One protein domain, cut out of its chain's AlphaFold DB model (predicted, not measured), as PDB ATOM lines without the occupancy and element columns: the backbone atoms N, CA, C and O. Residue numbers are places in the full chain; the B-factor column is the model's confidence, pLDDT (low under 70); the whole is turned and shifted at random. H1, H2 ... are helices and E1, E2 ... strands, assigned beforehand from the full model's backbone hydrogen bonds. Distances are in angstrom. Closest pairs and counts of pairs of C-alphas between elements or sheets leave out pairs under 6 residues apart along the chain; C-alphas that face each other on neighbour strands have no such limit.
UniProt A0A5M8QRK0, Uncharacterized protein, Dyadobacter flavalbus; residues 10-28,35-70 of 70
ATOM      1  N   ASP A  10     187.795 165.525 114.068       96.12
ATOM      2  CA  ASP A  10     187.251 164.436 113.251       96.12
ATOM      3  C   ASP A  10     187.033 163.172 114.085       96.12
ATOM      4  O   ASP A  10     185.972 162.563 114.014       96.12
ATOM      5  N   TYR A  11     187.997 162.808 114.941       95.88
ATOM      6  CA  TYR A  11     187.842 161.654 115.822       95.88
ATOM      7  C   TYR A  11     186.679 161.837 116.802       95.88
ATOM      8  O   TYR A  11     185.905 160.898 117.004       95.88
ATOM      9  N   ILE A  12     186.538 163.033 117.389       96.12
ATOM     10  CA  ILE A  12     185.428 163.345 118.296       96.12
ATOM     11  C   ILE A  12     184.091 163.166 117.569       96.12
ATOM     12  O   ILE A  12     183.234 162.435 118.058       96.12
ATOM     13  N   PHE A  13     183.932 163.770 116.391       95.88
ATOM     14  CA  PHE A  13     182.664 163.745 115.663       95.88
ATOM     15  C   PHE A  13     182.329 162.372 115.071       95.88
ATOM     16  O   PHE A  13     181.170 161.964 115.099       95.88
ATOM     17  N   GLU A  14     183.330 161.629 114.587       96.31
ATOM     18  CA  GLU A  14     183.148 160.251 114.113       96.31
ATOM     19  C   GLU A  14     182.745 159.291 115.241       96.31
ATOM     20  O   GLU A  14     182.006 158.340 114.995       96.31
ATOM     21  N   THR A  15     183.258 159.504 116.458       95.38
ATOM     22  CA  THR A  15     183.114 158.546 117.568       95.38
ATOM     23  C   THR A  15     181.921 158.861 118.464       95.38
ATOM     24  O   THR A  15     181.220 157.948 118.889       95.38
ATOM     25  N   TYR A  16     181.696 160.142 118.756       95.00
ATOM     26  CA  TYR A  16     180.719 160.598 119.749       95.00
ATOM     27  C   TYR A  16     179.557 161.386 119.135       95.00
ATOM     28  O   TYR A  16     178.646 161.771 119.856       95.00
ATOM     29  N   GLY A  17     179.570 161.597 117.814       96.94
ATOM     30  CA  GLY A  17     178.516 162.294 117.082       96.94
ATOM     31  C   GLY A  17     178.883 163.732 116.694       96.94
ATOM     32  O   GLY A  17     179.751 164.354 117.312       96.94
ATOM     33  N   PRO A  18     178.233 164.286 115.653       96.94
ATOM     34  CA  PRO A  18     178.536 165.625 115.134       96.94
ATOM     35  C   PRO A  18     178.242 166.752 116.137       96.94
ATOM     36  O   PRO A  18     178.821 167.830 116.040       96.94
ATOM     37  N   ASP A  19     177.375 166.490 117.111       96.44
ATOM     38  CA  ASP A  19     176.936 167.389 118.176       96.44
ATOM     39  C   ASP A  19     177.699 167.180 119.498       96.44
ATOM     40  O   ASP A  19     177.384 167.806 120.507       96.44
ATOM     41  N   ALA A  20     178.747 166.350 119.516       96.69
ATOM     42  CA  ALA A  20     179.502 165.998 120.725       96.69
ATOM     43  C   ALA A  20     180.088 167.202 121.496       96.69
ATOM     44  O   ALA A  20     180.380 167.098 122.688       96.69
ATOM     45  N   LEU A  21     180.287 168.337 120.822       96.50
ATOM     46  CA  LEU A  21     180.802 169.576 121.413       96.50
ATOM     47  C   LEU A  21     179.728 170.647 121.622       96.50
ATOM     48  O   LEU A  21     180.077 171.752 122.033       96.50
ATOM     49  N   GLU A  22     178.457 170.366 121.328       96.19
ATOM     50  CA  GLU A  22     177.385 171.309 121.635       96.19
ATOM     51  C   GLU A  22     177.326 171.559 123.153       96.19
ATOM     52  O   GLU A  22     177.548 170.629 123.937       96.19
ATOM     53  N   PRO A  23     177.070 172.804 123.596       94.94
ATOM     54  CA  PRO A  23     176.929 173.105 125.012       94.94
ATOM     55  C   PRO A  23     175.747 172.358 125.620       94.94
ATOM     56  O   PRO A  23     174.615 172.459 125.151       94.94
ATOM     57  N   GLN A  24     176.007 171.661 126.716       93.38
ATOM     58  CA  GLN A  24     174.993 171.087 127.578       93.38
ATOM     59  C   GLN A  24     175.005 171.809 128.919       93.38
ATOM     60  O   GLN A  24     176.055 172.077 129.504       93.38
ATOM     61  N   PHE A  25     173.806 172.130 129.382       88.56
ATOM     62  CA  PHE A  25     173.568 172.853 130.617       88.56
ATOM     63  C   PHE A  25     173.527 171.891 131.803       88.56
ATOM     64  O   PHE A  25     172.768 170.916 131.783       88.56
ATOM     65  N   ILE A  26     174.309 172.178 132.843       82.75
ATOM     66  CA  ILE A  26     174.157 171.540 134.150       82.75
ATOM     67  C   ILE A  26     173.594 172.588 135.111       82.75
ATOM     68  O   ILE A  26     174.322 173.522 135.450       82.75
ATOM     69  N   PRO A  27     172.338 172.433 135.577       74.81
ATOM     70  CA  PRO A  27     171.810 173.306 136.613       74.81
ATOM     71  C   PRO A  27     172.646 173.138 137.878       74.81
ATOM     72  O   PRO A  27     172.856 172.007 138.343       74.81
ATOM     73  N   SER A  28     173.090 174.254 138.450       71.81
ATOM     74  CA  SER A  28     173.575 174.254 139.825       71.81
ATOM     75  C   SER A  28     172.489 173.674 140.738       71.81
ATOM     76  O   SER A  28     171.299 173.947 140.581       71.81
ATOM     77  N   ASP A  35     175.601 178.792 136.553       74.75
ATOM     78  CA  ASP A  35     175.255 177.802 135.548       74.75
ATOM     79  C   ASP A  35     176.510 177.369 134.779       74.75
ATOM     80  O   ASP A  35     177.230 178.194 134.211       74.75
ATOM     81  N   ILE A  36     176.768 176.058 134.731       84.44
ATOM     82  CA  ILE A  36     177.950 175.519 134.056       84.44
ATOM     83  C   ILE A  36     177.534 174.915 132.719       84.44
ATOM     84  O   ILE A  36     176.704 174.004 132.645       84.44
ATOM     85  N   PHE A  37     178.191 175.382 131.659       90.94
ATOM     86  CA  PHE A  37     178.168 174.725 130.362       90.94
ATOM     87  C   PHE A  37     179.308 173.719 130.263       90.94
ATOM     88  O   PHE A  37     180.466 174.025 130.551       90.94
ATOM     89  N   ILE A  38     178.978 172.520 129.805       93.00
ATOM     90  CA  ILE A  38     179.941 171.467 129.488       93.00
ATOM     91  C   ILE A  38     179.728 170.995 128.047       93.00
ATOM     92  O   ILE A  38     178.630 171.160 127.518       93.00
ATOM     93  N   PRO A  39     180.728 170.389 127.389       96.12
ATOM     94  CA  PRO A  39     180.490 169.766 126.096       96.12
ATOM     95  C   PRO A  39     179.564 168.555 126.266       96.12
ATOM     96  O   PRO A  39     179.730 167.782 127.215       96.12
ATOM     97  N   LYS A  40     178.630 168.354 125.335       96.06
ATOM     98  CA  LYS A  40     177.654 167.255 125.363       96.06
ATOM     99  C   LYS A  40     178.279 165.877 125.596       96.06
ATOM    100  O   LYS A  40     177.799 165.128 126.436       96.06
ATOM    101  N   ILE A  41     179.418 165.576 124.968       96.00
ATOM    102  CA  ILE A  41     180.170 164.328 125.207       96.00
ATOM    103  C   ILE A  41     180.465 164.078 126.695       96.00
ATOM    104  O   ILE A  41     180.443 162.935 127.146       96.00
ATOM    105  N   ARG A  42     180.729 165.132 127.481       94.81
ATOM    106  CA  ARG A  42     180.931 165.002 128.925       94.81
ATOM    107  C   ARG A  42     179.615 164.720 129.640       94.81
ATOM    108  O   ARG A  42     179.640 163.966 130.608       94.81
ATOM    109  N   GLY A  43     178.515 165.347 129.234       93.56
ATOM    110  CA  GLY A  43     177.225 165.222 129.913       93.56
ATOM    111  C   GLY A  43     176.478 163.932 129.576       93.56
ATOM    112  O   GLY A  43     175.784 163.402 130.439       93.56
ATOM    113  N   ASP A  44     176.701 163.379 128.386       94.56
ATOM    114  CA  ASP A  44     176.145 162.091 127.949       94.56
ATOM    115  C   ASP A  44     176.837 160.884 128.612       94.56
ATOM    116  O   ASP A  44     176.321 159.767 128.573       94.56
ATOM    117  N   MET A  45     178.000 161.090 129.242       94.62
ATOM    118  CA  MET A  45     178.757 160.044 129.930       94.62
ATOM    119  C   MET A  45     178.596 160.094 131.446       94.62
ATOM    120  O   MET A  45     178.586 161.159 132.076       94.62
ATOM    121  N   SER A  46     178.611 158.907 132.061       94.44
ATOM    122  CA  SER A  46     178.813 158.802 133.502       94.44
ATOM    123  C   SER A  46     180.176 159.394 133.898       94.44
ATOM    124  O   SER A  46     181.098 159.521 133.087       94.44
ATOM    125  N   TYR A  47     180.321 159.785 135.166       91.88
ATOM    126  CA  TYR A  47     181.619 160.236 135.679       91.88
ATOM    127  C   TYR A  47     182.699 159.154 135.518       91.88
ATOM    128  O   TYR A  47     183.835 159.471 135.166       91.88
ATOM    129  N   GLU A  48     182.331 157.893 135.742       96.12
ATOM    130  CA  GLU A  48     183.226 156.741 135.644       96.12
ATOM    131  C   GLU A  48     183.721 156.557 134.206       96.12
ATOM    132  O   GLU A  48     184.932 156.561 133.984       96.12
ATOM    133  N   ASP A  49     182.816 156.532 133.225       95.88
ATOM    134  CA  ASP A  49     183.174 156.381 131.807       95.88
ATOM    135  C   ASP A  49     184.055 157.528 131.321       95.88
ATOM    136  O   ASP A  49     185.072 157.310 130.660       95.88
ATOM    137  N   TRP A  50     183.715 158.761 131.713       95.62
ATOM    138  CA  TRP A  50     184.547 159.917 131.407       95.62
ATOM    139  C   TRP A  50     185.952 159.753 131.996       95.62
ATOM    140  O   TRP A  50     186.943 159.993 131.311       95.62
ATOM    141  N   SER A  51     186.060 159.315 133.253       95.00
ATOM    142  CA  SER A  51     187.343 159.170 133.950       95.00
ATOM    143  C   SER A  51     188.271 158.116 133.332       95.00
ATOM    144  O   SER A  51     189.491 158.253 133.445       95.00
ATOM    145  N   LEU A  52     187.710 157.120 132.634       96.56
ATOM    146  CA  LEU A  52     188.457 156.085 131.913       96.56
ATOM    147  C   LEU A  52     189.092 156.595 130.611       96.56
ATOM    148  O   LEU A  52     190.021 155.967 130.098       96.56
ATOM    149  N   LEU A  53     188.633 157.731 130.074       95.62
ATOM    150  CA  LEU A  53     189.241 158.331 128.890       95.62
ATOM    151  C   LEU A  53     190.649 158.875 129.205       95.62
ATOM    152  O   LEU A  53     190.862 159.449 130.288       95.62
ATOM    153  N   PRO A  54     191.598 158.789 128.246       96.31
ATOM    154  CA  PRO A  54     192.932 159.359 128.400       96.31
ATOM    155  C   PRO A  54     192.877 160.819 128.856       96.31
ATOM    156  O   PRO A  54     192.059 161.606 128.368       96.31
ATOM    157  N   GLN A  55     193.743 161.190 129.799       96.06
ATOM    158  CA  GLN A  55     193.747 162.537 130.370       96.06
ATOM    159  C   GLN A  55     193.959 163.604 129.291       96.06
ATOM    160  O   GLN A  55     193.281 164.629 129.299       96.06
ATOM    161  N   GLU A  56     194.850 163.344 128.336       96.88
ATOM    162  CA  GLU A  56     195.148 164.229 127.211       96.88
ATOM    163  C   GLU A  56     193.920 164.438 126.324       96.88
ATOM    164  O   GLU A  56     193.669 165.553 125.875       96.88
ATOM    165  N   PHE A  57     193.118 163.390 126.117       97.25
ATOM    166  CA  PHE A  57     191.879 163.485 125.351       97.25
ATOM    167  C   PHE A  57     190.838 164.339 126.075       97.25
ATOM    168  O   PHE A  57     190.264 165.248 125.479       97.25
ATOM    169  N   ARG A  58     190.640 164.105 127.376       96.75
ATOM    170  CA  ARG A  58     189.727 164.922 128.187       96.75
ATOM    171  C   ARG A  58     190.132 166.395 128.189       96.75
ATOM    172  O   ARG A  58     189.277 167.254 128.011       96.75
ATOM    173  N   LEU A  59     191.426 166.685 128.352       97.00
ATOM    174  CA  LEU A  59     191.954 168.052 128.290       97.00
ATOM    175  C   LEU A  59     191.728 168.683 126.916       97.00
ATOM    176  O   LEU A  59     191.278 169.821 126.845       97.00
ATOM    177  N   PHE A  60     191.991 167.940 125.842       97.56
ATOM    178  CA  PHE A  60     191.775 168.397 124.473       97.56
ATOM    179  C   PHE A  60     190.310 168.768 124.206       97.56
ATOM    180  O   PHE A  60     190.035 169.863 123.716       97.56
ATOM    181  N   VAL A  61     189.366 167.899 124.588       96.69
ATOM    182  CA  VAL A  61     187.922 168.160 124.462       96.69
ATOM    183  C   VAL A  61     187.525 169.419 125.235       96.69
ATOM    184  O   VAL A  61     186.877 170.303 124.675       96.69
ATOM    185  N   THR A  62     187.946 169.535 126.498       94.69
ATOM    186  CA  THR A  62     187.618 170.691 127.343       94.69
ATOM    187  C   THR A  62     188.218 171.989 126.798       94.69
ATOM    188  O   THR A  62     187.525 172.998 126.745       94.69
ATOM    189  N   GLN A  63     189.476 171.980 126.345       95.81
ATOM    190  CA  GLN A  63     190.127 173.164 125.772       95.81
ATOM    191  C   GLN A  63     189.416 173.652 124.512       95.81
ATOM    192  O   GLN A  63     189.156 174.846 124.385       95.81
ATOM    193  N   ILE A  64     189.063 172.739 123.603       95.56
ATOM    194  CA  ILE A  64     188.309 173.091 122.395       95.56
ATOM    195  C   ILE A  64     186.952 173.683 122.750       95.56
ATOM    196  O   ILE A  64     186.532 174.654 122.122       95.56
ATOM    197  N   PHE A  65     186.257 173.084 123.716       95.69
ATOM    198  CA  PHE A  65     184.951 173.564 124.140       95.69
ATOM    199  C   PHE A  65     185.033 174.994 124.682       95.69
ATOM    200  O   PHE A  65     184.311 175.861 124.196       95.69
ATOM    201  N   ILE A  66     185.971 175.250 125.601       93.06
ATOM    202  CA  ILE A  66     186.222 176.589 126.151       93.06
ATOM    203  C   ILE A  66     186.521 177.566 125.011       93.06
ATOM    204  O   ILE A  66     185.792 178.529 124.849       93.06
ATOM    205  N   MET A  67     187.486 177.267 124.133       93.06
ATOM    206  CA  MET A  67     187.851 178.154 123.014       93.06
ATOM    207  C   MET A  67     186.694 178.505 122.064       93.06
ATOM    208  O   MET A  67     186.782 179.500 121.345       93.06
ATOM    209  N   LYS A  68     185.659 177.662 121.975       88.12
ATOM    210  CA  LYS A  68     184.514 177.876 121.079       88.12
ATOM    211  C   LYS A  68     183.341 178.594 121.740       88.12
ATOM    212  O   LYS A  68     182.562 179.212 121.017       88.12
ATOM    213  N   PHE A  69     183.181 178.469 123.054       84.44
ATOM    214  CA  PHE A  69     181.943 178.842 123.745       84.44
ATOM    215  C   PHE A  69     182.151 179.700 125.004       84.44
ATOM    216  O   PHE A  69     181.158 180.080 125.622       84.44
ATOM    217  N   GLN A  70     183.397 180.019 125.374       74.69
ATOM    218  CA  GLN A  70     183.766 180.889 126.499       74.69
ATOM    219  C   GLN A  70     184.859 181.880 126.085       74.69
ATOM    220  O   GLN A  70     184.743 183.058 126.485       74.69
TER     221      GLN A  70
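AT A GLANCE: This is residues 10 to 28 and 35 to 70 of the 70 residues of an uncharacterized protein of Dyadobacter flavalbus (UniProt A0A5M8QRK0). A small ribbon of two antiparallel strands, E1 and E2, runs at one end straight into the short helix H2 near the middle, and the longest helix, H4, packs beside E2 with its residues 61 to 69. The small helices H1 and H3 lie farthest out, with H2 between them, and no two helices touch; residues 51 to 56, at the turn from H3 to H4, stick out. The printed part has 55 residues with four named helices and two named strands, in the order H1, E1, E2, H2, H3, H4; the class is mostly helix. The whole is compact, with a radius of gyration of the C-alphas of 10.8 A, and rounded, spanning 27 by 24 by 18 A.

HOW THE PARTS SIT: The sheet pairs E1, residues 23 to 26, with E2, residues 36 to 39, antiparallel at 137 degrees between their directions. C-alphas 24 and 38 face each other at 5.3 A; N 24 and O 38, 2.8 A apart, and N 38 and O 24, 3.0 A apart, are within hydrogen-bond range. H4, residues 55 to 69, comes closest to E2 at the C-alphas of Pro 39 and Phe 65, 6.2 A apart. H2, residues 40 to 43, comes closest to E1 at the C-alphas of Gln 24 and Lys 40, 5.2 A apart. H2 and H4 are near each other, with 5 pairs of C-alphas within 10 A. H1, residues 10 to 16, is close to H2 but not clearly touching; the closest C-alphas, of Tyr 16 and Ile 41, are 6.6 A apart. H1 and H4 are only just apart, at 8.2 A. H3, residues 47 to 52, is close to H2 but not clearly touching, its closest C-alphas being those of Arg 42 and Trp 50, 6.7 A apart. H3 and H4 are likewise close but not clearly touching, opposite ways at a steep tilt of 58 degrees; the C-alphas of Trp 50 and Arg 58, their closest, are 7.9 A apart. H1 and H3 are apart. Every O i to N i+4 pair is within hydrogen-bond range in H1, H3 and H4, while H2 is too short for such a pair.

IN THESE COORDINATES: E1 begins at C-alpha 23 at (176.929, 173.105, 125.012) and is 9.7 A long; E2 is 10.1 A long. H4 runs 21.2 A from C-alpha 55 at (193.747, 162.537, 130.370) to C-alpha 69 at (181.943, 178.842, 123.745). H1 is 10.0 A long, H3 8.8 A and H2 5.0 A.

THE WHOLE: The two C-alphas farthest apart, of Asp 10 and Ser 28, are 31.5 A apart. Residues 29 to 34 are not printed, and C-alphas 28 and 35 are 5.8 A apart across this cut, which lies in the link from E1 to E2. Of the links that are printed whole, the one from H1 to E1 is short and the others are tight. The mean pLDDT of the printed part is 93.0, and no printed residue is under 70.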